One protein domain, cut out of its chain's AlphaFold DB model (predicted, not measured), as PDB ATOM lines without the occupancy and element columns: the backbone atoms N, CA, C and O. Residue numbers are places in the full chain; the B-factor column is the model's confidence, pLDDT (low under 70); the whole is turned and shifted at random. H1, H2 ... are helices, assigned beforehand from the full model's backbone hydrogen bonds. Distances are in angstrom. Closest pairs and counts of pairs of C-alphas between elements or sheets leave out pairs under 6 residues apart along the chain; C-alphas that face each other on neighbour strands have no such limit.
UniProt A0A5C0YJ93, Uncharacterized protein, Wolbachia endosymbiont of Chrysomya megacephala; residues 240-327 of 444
ATOM      1  N   SER A 240     150.787 157.998 128.667       66.19
ATOM      2  CA  SER A 240     150.685 158.456 127.280       66.19
ATOM      3  C   SER A 240     149.830 159.723 127.292       66.19
ATOM      4  O   SER A 240     148.606 159.654 127.385       66.19
ATOM      5  N   ASP A 241     150.460 160.908 127.236       78.06
ATOM      6  CA  ASP A 241     149.747 162.200 127.125       78.06
ATOM      7  C   ASP A 241     148.737 162.189 125.960       78.06
ATOM      8  O   ASP A 241     147.758 162.933 125.965       78.06
ATOM      9  N   LYS A 242     148.971 161.318 124.974       85.06
ATOM     10  CA  LYS A 242     148.089 161.032 123.849       85.06
ATOM     11  C   LYS A 242     146.804 160.319 124.281       85.06
ATOM     12  O   LYS A 242     145.741 160.812 123.924       85.06
ATOM     13  N   ILE A 243     146.865 159.255 125.096       86.06
ATOM     14  CA  ILE A 243     145.656 158.596 125.643       86.06
ATOM     15  C   ILE A 243     144.824 159.603 126.432       86.06
ATOM     16  O   ILE A 243     143.627 159.726 126.189       86.06
ATOM     17  N   ARG A 244     145.452 160.388 127.318       84.94
ATOM     18  CA  ARG A 244     144.714 161.383 128.110       84.94
ATOM     19  C   ARG A 244     143.990 162.398 127.222       84.94
ATOM     20  O   ARG A 244     142.804 162.624 127.419       84.94
ATOM     21  N   LYS A 245     144.672 162.962 126.219       87.50
ATOM     22  CA  LYS A 245     144.057 163.898 125.259       87.50
ATOM     23  C   LYS A 245     142.899 163.262 124.487       87.50
ATOM     24  O   LYS A 245     141.883 163.917 124.272       87.50
ATOM     25  N   LEU A 246     143.048 162.001 124.079       89.94
ATOM     26  CA  LEU A 246     142.000 161.246 123.392       89.94
ATOM     27  C   LEU A 246     140.765 161.071 124.290       89.94
ATOM     28  O   LEU A 246     139.651 161.337 123.841       89.94
ATOM     29  N   VAL A 247     140.960 160.696 125.557       88.69
ATOM     30  CA  VAL A 247     139.870 160.554 126.537       88.69
ATOM     31  C   VAL A 247     139.206 161.901 126.837       88.69
ATOM     32  O   VAL A 247     137.984 161.988 126.848       88.69
ATOM     33  N   GLU A 248     139.981 162.974 127.020       88.81
ATOM     34  CA  GLU A 248     139.451 164.332 127.224       88.81
ATOM     35  C   GLU A 248     138.584 164.794 126.043       88.81
ATOM     36  O   GLU A 248     137.505 165.358 126.244       88.81
ATOM     37  N   GLN A 249     139.029 164.537 124.808       90.75
ATOM     38  CA  GLN A 249     138.254 164.843 123.608       90.75
ATOM     39  C   GLN A 249     136.947 164.044 123.571       90.75
ATOM     40  O   GLN A 249     135.889 164.618 123.319       90.75
ATOM     41  N   MET A 250     137.006 162.743 123.845       91.19
ATOM     42  CA  MET A 250     135.826 161.882 123.846       91.19
ATOM     43  C   MET A 250     134.824 162.290 124.934       91.19
ATOM     44  O   MET A 250     133.642 162.436 124.640       91.19
ATOM     45  N   ASN A 251     135.279 162.592 126.152       89.94
ATOM     46  CA  ASN A 251     134.400 163.063 127.227       89.94
ATOM     47  C   ASN A 251     133.670 164.360 126.841       89.94
ATOM     48  O   ASN A 251     132.516 164.570 127.215       89.94
ATOM     49  N   LYS A 252     134.317 165.230 126.054       92.56
ATOM     50  CA  LYS A 252     133.667 166.415 125.482       92.56
ATOM     51  C   LYS A 252     132.610 166.042 124.436       92.56
ATOM     52  O   LYS A 252     131.559 166.675 124.406       92.56
ATOM     53  N   GLU A 253     132.875 165.049 123.588       93.94
ATOM     54  CA  GLU A 253     131.908 164.525 122.612       93.94
ATOM     55  C   GLU A 253     130.682 163.908 123.313       93.94
ATOM     56  O   GLU A 253     129.559 164.259 122.956       93.94
ATOM     57  N   ILE A 254     130.879 163.100 124.363       93.25
ATOM     58  CA  ILE A 254     129.789 162.545 125.186       93.25
ATOM     59  C   ILE A 254     128.952 163.659 125.808       93.25
ATOM     60  O   ILE A 254     127.736 163.669 125.649       93.25
ATOM     61  N   LYS A 255     129.593 164.638 126.456       94.50
ATOM     62  CA  LYS A 255     128.873 165.753 127.079       94.50
ATOM     63  C   LYS A 255     128.032 166.532 126.063       94.50
ATOM     64  O   LYS A 255     126.894 166.895 126.342       94.50
ATOM     65  N   ASN A 256     128.574 166.776 124.867       96.00
ATOM     66  CA  ASN A 256     127.815 167.425 123.800       96.00
ATOM     67  C   ASN A 256     126.602 166.583 123.375       96.00
ATOM     68  O   ASN A 256     125.551 167.151 123.083       96.00
ATOM     69  N   ALA A 257     126.736 165.254 123.336       95.50
ATOM     70  CA  ALA A 257     125.635 164.356 123.011       95.50
ATOM     71  C   ALA A 257     124.537 164.379 124.080       95.50
ATOM     72  O   ALA A 257     123.362 164.502 123.741       95.50
ATOM     73  N   GLU A 258     124.907 164.369 125.360       95.12
ATOM     74  CA  GLU A 258     123.971 164.519 126.482       95.12
ATOM     75  C   GLU A 258     123.223 165.863 126.415       95.12
ATOM     76  O   GLU A 258     121.991 165.903 126.479       95.12
ATOM     77  N   ASP A 259     123.942 166.965 126.172       96.94
ATOM     78  CA  ASP A 259     123.347 168.297 125.988       96.94
ATOM     79  C   ASP A 259     122.396 168.341 124.773       96.94
ATOM     80  O   ASP A 259     121.370 169.033 124.783       96.94
ATOM     81  N   ASN A 260     122.728 167.625 123.696       95.88
ATOM     82  CA  ASN A 260     121.892 167.517 122.504       95.88
ATOM     83  C   ASN A 260     120.620 166.702 122.769       95.88
ATOM     84  O   ASN A 260     119.542 167.104 122.315       95.88
ATOM     85  N   VAL A 261     120.718 165.610 123.533       96.19
ATOM     86  CA  VAL A 261     119.569 164.810 123.977       96.19
ATOM     87  C   VAL A 261     118.613 165.664 124.802       96.19
ATOM     88  O   VAL A 261     117.425 165.702 124.490       96.19
ATOM     89  N   GLU A 262     119.103 166.438 125.772       96.56
ATOM     90  CA  GLU A 262     118.247 167.321 126.576       96.56
ATOM     91  C   GLU A 262     117.490 168.353 125.725       96.56
ATOM     92  O   GLU A 262     116.287 168.590 125.915       96.56
ATOM     93  N   LYS A 263     118.160 168.940 124.725       96.12
ATOM     94  CA  LYS A 263     117.523 169.870 123.774       96.12
ATOM     95  C   LYS A 263     116.472 169.172 122.916       96.12
ATOM     96  O   LYS A 263     115.405 169.744 122.676       96.12
ATOM     97  N   LEU A 264     116.761 167.962 122.441       96.00
ATOM     98  CA  LEU A 264     115.834 167.165 121.643       96.00
ATOM     99  C   LEU A 264     114.588 166.794 122.453       96.00
ATOM    100  O   LEU A 264     113.481 167.058 121.991       96.00
ATOM    101  N   VAL A 265     114.765 166.290 123.677       96.69
ATOM    102  CA  VAL A 265     113.678 165.979 124.617       96.69
ATOM    103  C   VAL A 265     112.802 167.206 124.859       96.69
ATOM    104  O   VAL A 265     111.585 167.146 124.685       96.69
ATOM    105  N   SER A 266     113.407 168.350 125.188       96.12
ATOM    106  CA  SER A 266     112.676 169.601 125.439       96.12
ATOM    107  C   SER A 266     111.868 170.056 124.215       96.12
ATOM    108  O   SER A 266     110.720 170.505 124.328       96.12
ATOM    109  N   LYS A 267     112.438 169.912 123.012       95.81
ATOM    110  CA  LYS A 267     111.741 170.238 121.763       95.81
ATOM    111  C   LYS A 267     110.604 169.256 121.477       95.81
ATOM    112  O   LYS A 267     109.530 169.705 121.093       95.81
ATOM    113  N   ALA A 268     110.807 167.959 121.687       95.44
ATOM    114  CA  ALA A 268     109.787 166.939 121.464       95.44
ATOM    115  C   ALA A 268     108.582 167.136 122.396       95.44
ATOM    116  O   ALA A 268     107.454 167.223 121.917       95.44
ATOM    117  N   VAL A 269     108.821 167.340 123.696       96.25
ATOM    118  CA  VAL A 269     107.766 167.640 124.680       96.25
ATOM    119  C   VAL A 269     106.968 168.883 124.273       96.25
ATOM    120  O   VAL A 269     105.741 168.846 124.237       96.25
ATOM    121  N   SER A 270     107.647 169.974 123.898       95.44
ATOM    122  CA  SER A 270     106.970 171.235 123.552       95.44
ATOM    123  C   SER A 270     106.253 171.225 122.198       95.44
ATOM    124  O   SER A 270     105.228 171.888 122.050       95.44
ATOM    125  N   LYS A 271     106.777 170.510 121.194       95.00
ATOM    126  CA  LYS A 271     106.215 170.497 119.831       95.00
ATOM    127  C   LYS A 271     105.185 169.402 119.606       95.00
ATOM    128  O   LYS A 271     104.281 169.609 118.803       95.00
ATOM    129  N   LEU A 272     105.331 168.265 120.279       92.94
ATOM    130  CA  LEU A 272     104.486 167.086 120.085       92.94
ATOM    131  C   LEU A 272     103.513 166.864 121.247       92.94
ATOM    132  O   LEU A 272     102.654 165.996 121.149       92.94
ATOM    133  N   ASN A 273     103.615 167.665 122.316       92.62
ATOM    134  CA  ASN A 273     102.757 167.587 123.501       92.62
ATOM    135  C   ASN A 273     102.738 166.179 124.133       92.62
ATOM    136  O   ASN A 273     101.687 165.653 124.498       92.62
ATOM    137  N   ILE A 274     103.921 165.567 124.226       94.25
ATOM    138  CA  ILE A 274     104.157 164.236 124.803       94.25
ATOM    139  C   ILE A 274     104.823 164.345 126.177       94.25
ATOM    140  O   ILE A 274     105.376 165.391 126.529       94.25
ATOM    141  N   SER A 275     104.816 163.258 126.953       95.44
ATOM    142  CA  SER A 275     105.562 163.227 128.213       95.44
ATOM    143  C   SER A 275     107.076 163.183 127.973       95.44
ATOM    144  O   SER A 275     107.557 162.748 126.923       95.44
ATOM    145  N   ARG A 276     107.853 163.608 128.975       94.50
ATOM    146  CA  ARG A 276     109.319 163.519 128.934       94.50
ATOM    147  C   ARG A 276     109.800 162.071 128.804       94.50
ATOM    148  O   ARG A 276     110.715 161.815 128.031       94.50
ATOM    149  N   ASP A 277     109.150 161.133 129.485       95.00
ATOM    150  CA  ASP A 277     109.508 159.711 129.417       95.00
ATOM    151  C   ASP A 277     109.284 159.141 128.012       95.00
ATOM    152  O   ASP A 277     110.142 158.442 127.478       95.00
ATOM    153  N   GLN A 278     108.173 159.514 127.365       93.38
ATOM    154  CA  GLN A 278     107.922 159.167 125.963       93.38
ATOM    155  C   GLN A 278     108.975 159.781 125.034       93.38
ATOM    156  O   GLN A 278     109.424 159.121 124.100       93.38
ATOM    157  N   ALA A 279     109.390 161.026 125.296       92.19
ATOM    158  CA  ALA A 279     110.439 161.702 124.535       92.19
ATOM    159  C   ALA A 279     111.794 160.977 124.624       92.19
ATOM    160  O   ALA A 279     112.474 160.830 123.611       92.19
ATOM    161  N   ILE A 280     112.167 160.501 125.816       93.00
ATOM    162  CA  ILE A 280     113.420 159.769 126.059       93.00
ATOM    163  C   ILE A 280     113.393 158.374 125.421       93.00
ATOM    164  O   ILE A 280     114.409 157.922 124.898       93.00
ATOM    165  N   HIS A 281     112.248 157.686 125.426       93.94
ATOM    166  CA  HIS A 281     112.160 156.336 124.861       93.94
ATOM    167  C   HIS A 281     112.327 156.314 123.332       93.94
ATOM    168  O   HIS A 281     112.908 155.380 122.786       93.94
ATOM    169  N   ASN A 282     111.888 157.376 122.651       93.00
ATOM    170  CA  ASN A 282     111.797 157.442 121.189       93.00
ATOM    171  C   ASN A 282     112.737 158.506 120.579       93.00
ATOM    172  O   ASN A 282     112.424 159.136 119.567       93.00
ATOM    173  N   LEU A 283     113.903 158.740 121.194       93.62
ATOM    174  CA  LEU A 283     114.837 159.808 120.794       93.62
ATOM    175  C   LEU A 283     115.222 159.764 119.310       93.62
ATOM    176  O   LEU A 283     115.221 160.806 118.656       93.62
ATOM    177  N   LYS A 284     115.515 158.579 118.763       93.94
ATOM    178  CA  LYS A 284     115.905 158.415 117.351       93.94
ATOM    179  C   LYS A 284     114.800 158.899 116.404       93.94
ATOM    180  O   LYS A 284     115.062 159.679 115.495       93.94
ATOM    181  N   GLU A 285     113.562 158.499 116.673       93.62
ATOM    182  CA  GLU A 285     112.384 158.854 115.872       93.62
ATOM    183  C   GLU A 285     112.104 160.359 115.935       93.62
ATOM    184  O   GLU A 285     111.781 160.984 114.927       93.62
ATOM    185  N   TYR A 286     112.285 160.982 117.104       93.81
ATOM    186  CA  TYR A 286     112.119 162.428 117.234       93.81
ATOM    187  C   TYR A 286     113.271 163.222 116.626       93.81
ATOM    188  O   TYR A 286     113.036 164.320 116.120       93.81
ATOM    189  N   ALA A 287     114.499 162.705 116.648       94.06
ATOM    190  CA  ALA A 287     115.617 163.318 115.939       94.06
ATOM    191  C   ALA A 287     115.339 163.362 114.428       94.06
ATOM    192  O   ALA A 287     115.489 164.415 113.803       94.06
ATOM    193  N   GLU A 288     114.843 162.260 113.866       94.38
ATOM    194  CA  GLU A 288     114.418 162.186 112.468       94.38
ATOM    195  C   GLU A 288     113.232 163.125 112.193       94.38
ATOM    196  O   GLU A 288     113.310 163.992 111.326       94.38
ATOM    197  N   ALA A 289     112.159 163.052 112.982       92.12
ATOM    198  CA  ALA A 289     110.948 163.839 112.741       92.12
ATOM    199  C   ALA A 289     111.136 165.359 112.933       92.12
ATOM    200  O   ALA A 289     110.503 166.156 112.237       92.12
ATOM    201  N   LEU A 290     111.971 165.792 113.887       92.44
ATOM    202  CA  LEU A 290     112.122 167.212 114.249       92.44
ATOM    203  C   LEU A 290     113.309 167.912 113.585       92.44
ATOM    204  O   LEU A 290     113.356 169.151 113.610       92.44
ATOM    205  N   TYR A 291     114.277 167.150 113.077       92.62
ATOM    206  CA  TYR A 291     115.511 167.677 112.491       92.62
ATOM    207  C   TYR A 291     115.905 167.008 111.169       92.62
ATOM    208  O   TYR A 291     116.828 167.493 110.522       92.62
ATOM    209  N   GLY A 292     115.212 165.950 110.738       92.44
ATOM    210  CA  GLY A 292     115.538 165.215 109.515       92.44
ATOM    211  C   GLY A 292     116.832 164.411 109.614       92.44
ATOM    212  O   GLY A 292     117.451 164.154 108.588       92.44
ATOM    213  N   LEU A 293     117.269 164.073 110.834       92.69
ATOM    214  CA  LEU A 293     118.544 163.398 111.059       92.69
ATOM    215  C   LEU A 293     118.450 161.911 110.730       92.69
ATOM    216  O   LEU A 293     117.575 161.211 111.238       92.69
ATOM    217  N   GLY A 294     119.399 161.426 109.930       92.19
ATOM    218  CA  GLY A 294     119.561 159.998 109.677       92.19
ATOM    219  C   GLY A 294     120.191 159.259 110.863       92.19
ATOM    220  O   GLY A 294     120.767 159.860 111.771       92.19
ATOM    221  N   GLU A 295     120.156 157.924 110.832       90.62
ATOM    222  CA  GLU A 295     120.696 157.075 111.907       90.62
ATOM    223  C   GLU A 295     122.165 157.364 112.245       90.62
ATOM    224  O   GLU A 295     122.523 157.460 113.417       90.62
ATOM    225  N   ASN A 296     123.012 157.550 111.233       91.94
ATOM    226  CA  ASN A 296     124.432 157.835 111.447       91.94
ATOM    227  C   ASN A 296     124.652 159.190 112.140       91.94
ATOM    228  O   ASN A 296     125.517 159.321 113.006       91.94
ATOM    229  N   GLU A 297     123.863 160.201 111.780       93.44
ATOM    230  CA  GLU A 297     123.949 161.539 112.371       93.44
ATOM    231  C   GLU A 297     123.426 161.529 113.805       93.44
ATOM    232  O   GLU A 297     124.062 162.093 114.694       93.44
ATOM    233  N   TYR A 298     122.321 160.819 114.053       94.62
ATOM    234  CA  TYR A 298     121.821 160.584 115.403       94.62
ATOM    235  C   TYR A 298     122.884 159.906 116.274       94.62
ATOM    236  O   TYR A 298     123.239 160.412 117.339       94.62
ATOM    237  N   ASN A 299     123.446 158.795 115.799       93.75
ATOM    238  CA  ASN A 299     124.413 158.015 116.561       93.75
ATOM    239  C   ASN A 299     125.675 158.818 116.906       93.75
ATOM    240  O   ASN A 299     126.188 158.719 118.015       93.75
ATOM    241  N   THR A 300     126.152 159.658 115.989       92.50
ATOM    242  CA  THR A 300     127.361 160.468 116.207       92.50
ATOM    243  C   THR A 300     127.135 161.724 117.050       92.50
ATOM    244  O   THR A 300     128.102 162.246 117.599       92.50
ATOM    245  N   GLN A 301     125.898 162.221 117.163       93.69
ATOM    246  CA  GLN A 301     125.607 163.498 117.836       93.69
ATOM    247  C   GLN A 301     124.743 163.389 119.097       93.69
ATOM    248  O   GLN A 301     124.681 164.364 119.844       93.69
ATOM    249  N   TYR A 302     124.064 162.262 119.320       94.00
ATOM    250  CA  TYR A 302     123.087 162.085 120.405       94.00
ATOM    251  C   TYR A 302     123.291 160.788 121.201       94.00
ATOM    252  O   TYR A 302     122.899 160.726 122.361       94.00
ATOM    253  N   ASN A 303     123.897 159.752 120.614       93.00
ATOM    254  CA  ASN A 303     124.057 158.452 121.267       93.00
ATOM    255  C   ASN A 303     125.432 158.334 121.952       93.00
ATOM    256  O   ASN A 303     126.432 157.996 121.316       93.00
ATOM    257  N   SER A 304     125.486 158.600 123.259       91.81
ATOM    258  CA  SER A 304     126.723 158.528 124.051       91.81
ATOM    259  C   SER A 304     127.341 157.124 124.091       91.81
ATOM    260  O   SER A 304     128.567 156.996 124.066       91.81
ATOM    261  N   GLU A 305     126.525 156.069 124.080       92.00
ATOM    262  CA  GLU A 305     126.994 154.680 124.030       92.00
ATOM    263  C   GLU A 305     127.696 154.389 122.697       92.00
ATOM    264  O   GLU A 305     128.814 153.870 122.677       92.00
ATOM    265  N   PHE A 306     127.105 154.819 121.579       93.19
ATOM    266  CA  PHE A 306     127.733 154.688 120.263       93.19
ATOM    267  C   PHE A 306     129.055 155.461 120.177       93.19
ATOM    268  O   PHE A 306     130.043 154.944 119.652       93.19
ATOM    269  N   ILE A 307     129.098 156.689 120.705       92.44
ATOM    270  CA  ILE A 307     130.321 157.507 120.756       92.44
ATOM    271  C   ILE A 307     131.411 156.788 121.562       92.44
ATOM    272  O   ILE A 307     132.555 156.703 121.106       92.44
ATOM    273  N   THR A 308     131.047 156.216 122.711       91.69
ATOM    274  CA  THR A 308     131.956 155.437 123.563       91.69
ATOM    275  C   THR A 308     132.503 154.228 122.809       91.69
ATOM    276  O   THR A 308     133.718 154.066 122.700       91.69
ATOM    277  N   GLN A 309     131.635 153.421 122.193       91.25
ATOM    278  CA  GLN A 309     132.071 152.222 121.479       91.25
ATOM    279  C   GLN A 309     132.920 152.548 120.249       91.25
ATOM    280  O   GLN A 309     133.907 151.868 119.958       91.25
ATOM    281  N   SER A 310     132.578 153.621 119.536       91.44
ATOM    282  CA  SER A 310     133.384 154.137 118.432       91.44
ATOM    283  C   SER A 310     134.776 154.541 118.916       91.44
ATOM    284  O   SER A 310     135.774 154.172 118.300       91.44
ATOM    285  N   PHE A 311     134.865 155.223 120.064       91.31
ATOM    286  CA  PHE A 311     136.131 155.608 120.678       91.31
ATOM    287  C   PHE A 311     137.010 154.414 121.055       91.31
ATOM    288  O   PHE A 311     138.189 154.405 120.698       91.31
ATOM    289  N   LEU A 312     136.455 153.399 121.724       91.38
ATOM    290  CA  LEU A 312     137.202 152.202 122.136       91.38
ATOM    291  C   LEU A 312     137.809 151.454 120.938       91.38
ATOM    292  O   LEU A 312     138.883 150.861 121.043       91.38
ATOM    293  N   ASN A 313     137.156 151.532 119.776       92.31
ATOM    294  CA  ASN A 313     137.617 150.914 118.536       92.31
ATOM    295  C   ASN A 313     138.570 151.792 117.701       92.31
ATOM    296  O   ASN A 313     139.067 151.318 116.674       92.31
ATOM    297  N   LYS A 314     138.866 153.036 118.117       90.88
ATOM    298  CA  LYS A 314     139.780 153.930 117.386       90.88
ATOM    299  C   LYS A 314     141.195 153.329 117.325       90.88
ATOM    300  O   LYS A 314     141.793 153.074 118.377       90.88
ATOM    301  N   PRO A 315     141.786 153.153 116.127       93.88
ATOM    302  CA  PRO A 315     143.177 152.718 115.992       93.88
ATOM    303  C   PRO A 315     144.152 153.617 116.759       93.88
ATOM    304  O   PRO A 315     145.130 153.136 117.319       93.88
ATOM    305  N   GLU A 316     143.875 154.918 116.848       92.19
ATOM    306  CA  GLU A 316     144.719 155.884 117.550       92.19
ATOM    307  C   GLU A 316     144.810 155.604 119.052       92.19
ATOM    308  O   GLU A 316     145.886 155.780 119.628       92.19
ATOM    309  N   LEU A 317     143.714 155.150 119.678       91.44
ATOM    310  CA  LEU A 317     143.699 154.746 121.085       91.44
ATOM    311  C   LEU A 317     144.569 153.506 121.285       91.44
ATOM    312  O   LEU A 317     145.426 153.488 122.166       91.44
ATOM    313  N   TYR A 318     144.396 152.507 120.417       94.00
ATOM    314  CA  TYR A 318     145.174 151.273 120.456       94.00
ATOM    315  C   TYR A 318     146.675 151.530 120.270       94.00
ATOM    316  O   TYR A 318     147.498 151.042 121.039       94.00
ATOM    317  N   GLN A 319     147.051 152.364 119.301       93.00
ATOM    318  CA  GLN A 319     148.451 152.738 119.087       93.00
ATOM    319  C   GLN A 319     149.018 153.535 120.263       93.00
ATOM    320  O   GLN A 319     150.144 153.292 120.687       93.00
ATOM    321  N   ALA A 320     148.239 154.457 120.834       91.50
ATOM    322  CA  ALA A 320     148.660 155.197 122.018       91.50
ATOM    323  C   ALA A 320     148.860 154.278 123.237       91.50
ATOM    324  O   ALA A 320     149.748 154.541 124.048       91.50
ATOM    325  N   TYR A 321     148.071 153.205 123.340       92.62
ATOM    326  CA  TYR A 321     148.235 152.142 124.328       92.62
ATOM    327  C   TYR A 321     149.512 151.327 124.102       92.62
ATOM    328  O   TYR A 321     150.325 151.215 125.017       92.62
ATOM    329  N   LEU A 322     149.755 150.847 122.877       93.62
ATOM    330  CA  LEU A 322     150.998 150.152 122.528       93.62
ATOM    331  C   LEU A 322     152.239 151.010 122.817       93.62
ATOM    332  O   LEU A 322     153.235 150.511 123.334       93.62
ATOM    333  N   GLU A 323     152.189 152.307 122.507       91.19
ATOM    334  CA  GLU A 323     153.253 153.259 122.839       91.19
ATOM    335  C   GLU A 323     153.466 153.367 124.359       91.19
ATOM    336  O   GLU A 323     154.610 153.396 124.813       91.19
ATOM    337  N   ALA A 324     152.380 153.389 125.140       89.81
ATOM    338  CA  ALA A 324     152.425 153.517 126.593       89.81
ATOM    339  C   ALA A 324     153.099 152.308 127.254       89.81
ATOM    340  O   ALA A 324     154.059 152.477 128.004       89.81
ATOM    341  N   ILE A 325     152.651 151.090 126.931       91.62
ATOM    342  CA  ILE A 325     153.096 149.868 127.618       91.62
ATOM    343  C   ILE A 325     154.579 149.555 127.407       91.62
ATOM    344  O   ILE A 325     155.163 148.837 128.213       91.62
ATOM    345  N   LYS A 326     155.223 150.109 126.372       90.38
ATOM    346  CA  LYS A 326     156.680 149.992 126.162       90.38
ATOM    347  C   LYS A 326     157.487 150.738 127.221       90.38
ATOM    348  O   LYS A 326     158.629 150.369 127.502       90.38
ATOM    349  N   SER A 327     156.918 151.810 127.764       87.38
ATOM    350  CA  SER A 327     157.600 152.681 128.707       87.38
ATOM    351  C   SER A 327     157.700 152.033 130.082       87.38
ATOM    352  O   SER A 327     156.718 151.523 130.615       87.38
TER     353      SER A 327
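Overview. This is residues 240 to 327 of the 444 residues of an uncharacterized protein of Wolbachia endosymbiont of Chrysomya megacephala (UniProt A0A5C0YJ93). One long helix, H1, makes a rod's backbone, and the chain then folds back along it as five short helices, H2 to H6, each packed on H1, with H6 near the place where H1 begins. The printed part has 88 residues with six named helices, H1 to H6 in that order, and no named strand: all helix. It is loose, with a radius of gyration of the C-alphas of 16.6 A, and spans 57 by 19 by 17 A.

Along the chain. H1, residues 241 to 272, begins at C-alpha 241 (149.747, 162.200, 127.125), ends at C-alpha 272 (104.486, 167.086, 120.085) and is 46.1 A long. H2 is residues 276 to 281, 8.7 A; H3 283 to 291, 11.5 A; H4 295 to 301, 10.0 A; H5 304 to 312, 12.4 A. H6, residues 315 to 325, is 15.5 A long and ends at C-alpha 325 (153.096, 149.868, 127.618).

Arrangement. H1 is the hub and touches the five other helices. Its residues 265 to 269 touch H2, closest at the C-alphas of Val 265 and Ala 279, 5.4 A. H3 touches residues 261 to 268, closest at the C-alphas of Ala 268 and Tyr 286, 6.6 A. H4 touches residues 253 to 260 at a steep tilt of 64 degrees, with the closest C-alphas, Ala 257 and Gln 301, 5.2 A apart. H5 touches residues 250 to 258 at a shallow tilt of 20 degrees, opposite ways; the closest C-alphas, Ile 254 and Ser 304, are 5.2 A apart. H6 touches residues 242 to 246, closest at the C-alphas of Ile 243 and Ala 320, 5.8 A. H2 and H6 are apart. In H1 to H6 every O i to N i+4 pair is within hydrogen-bond range.

Size, cuts and confidence. The C-alphas farthest apart, Asn 273 and Ser 327, are 57.1 A apart. The printed part has no cut, and its five links are tight. Mean pLDDT of the printed part is 92.3; residue 240 is under 70.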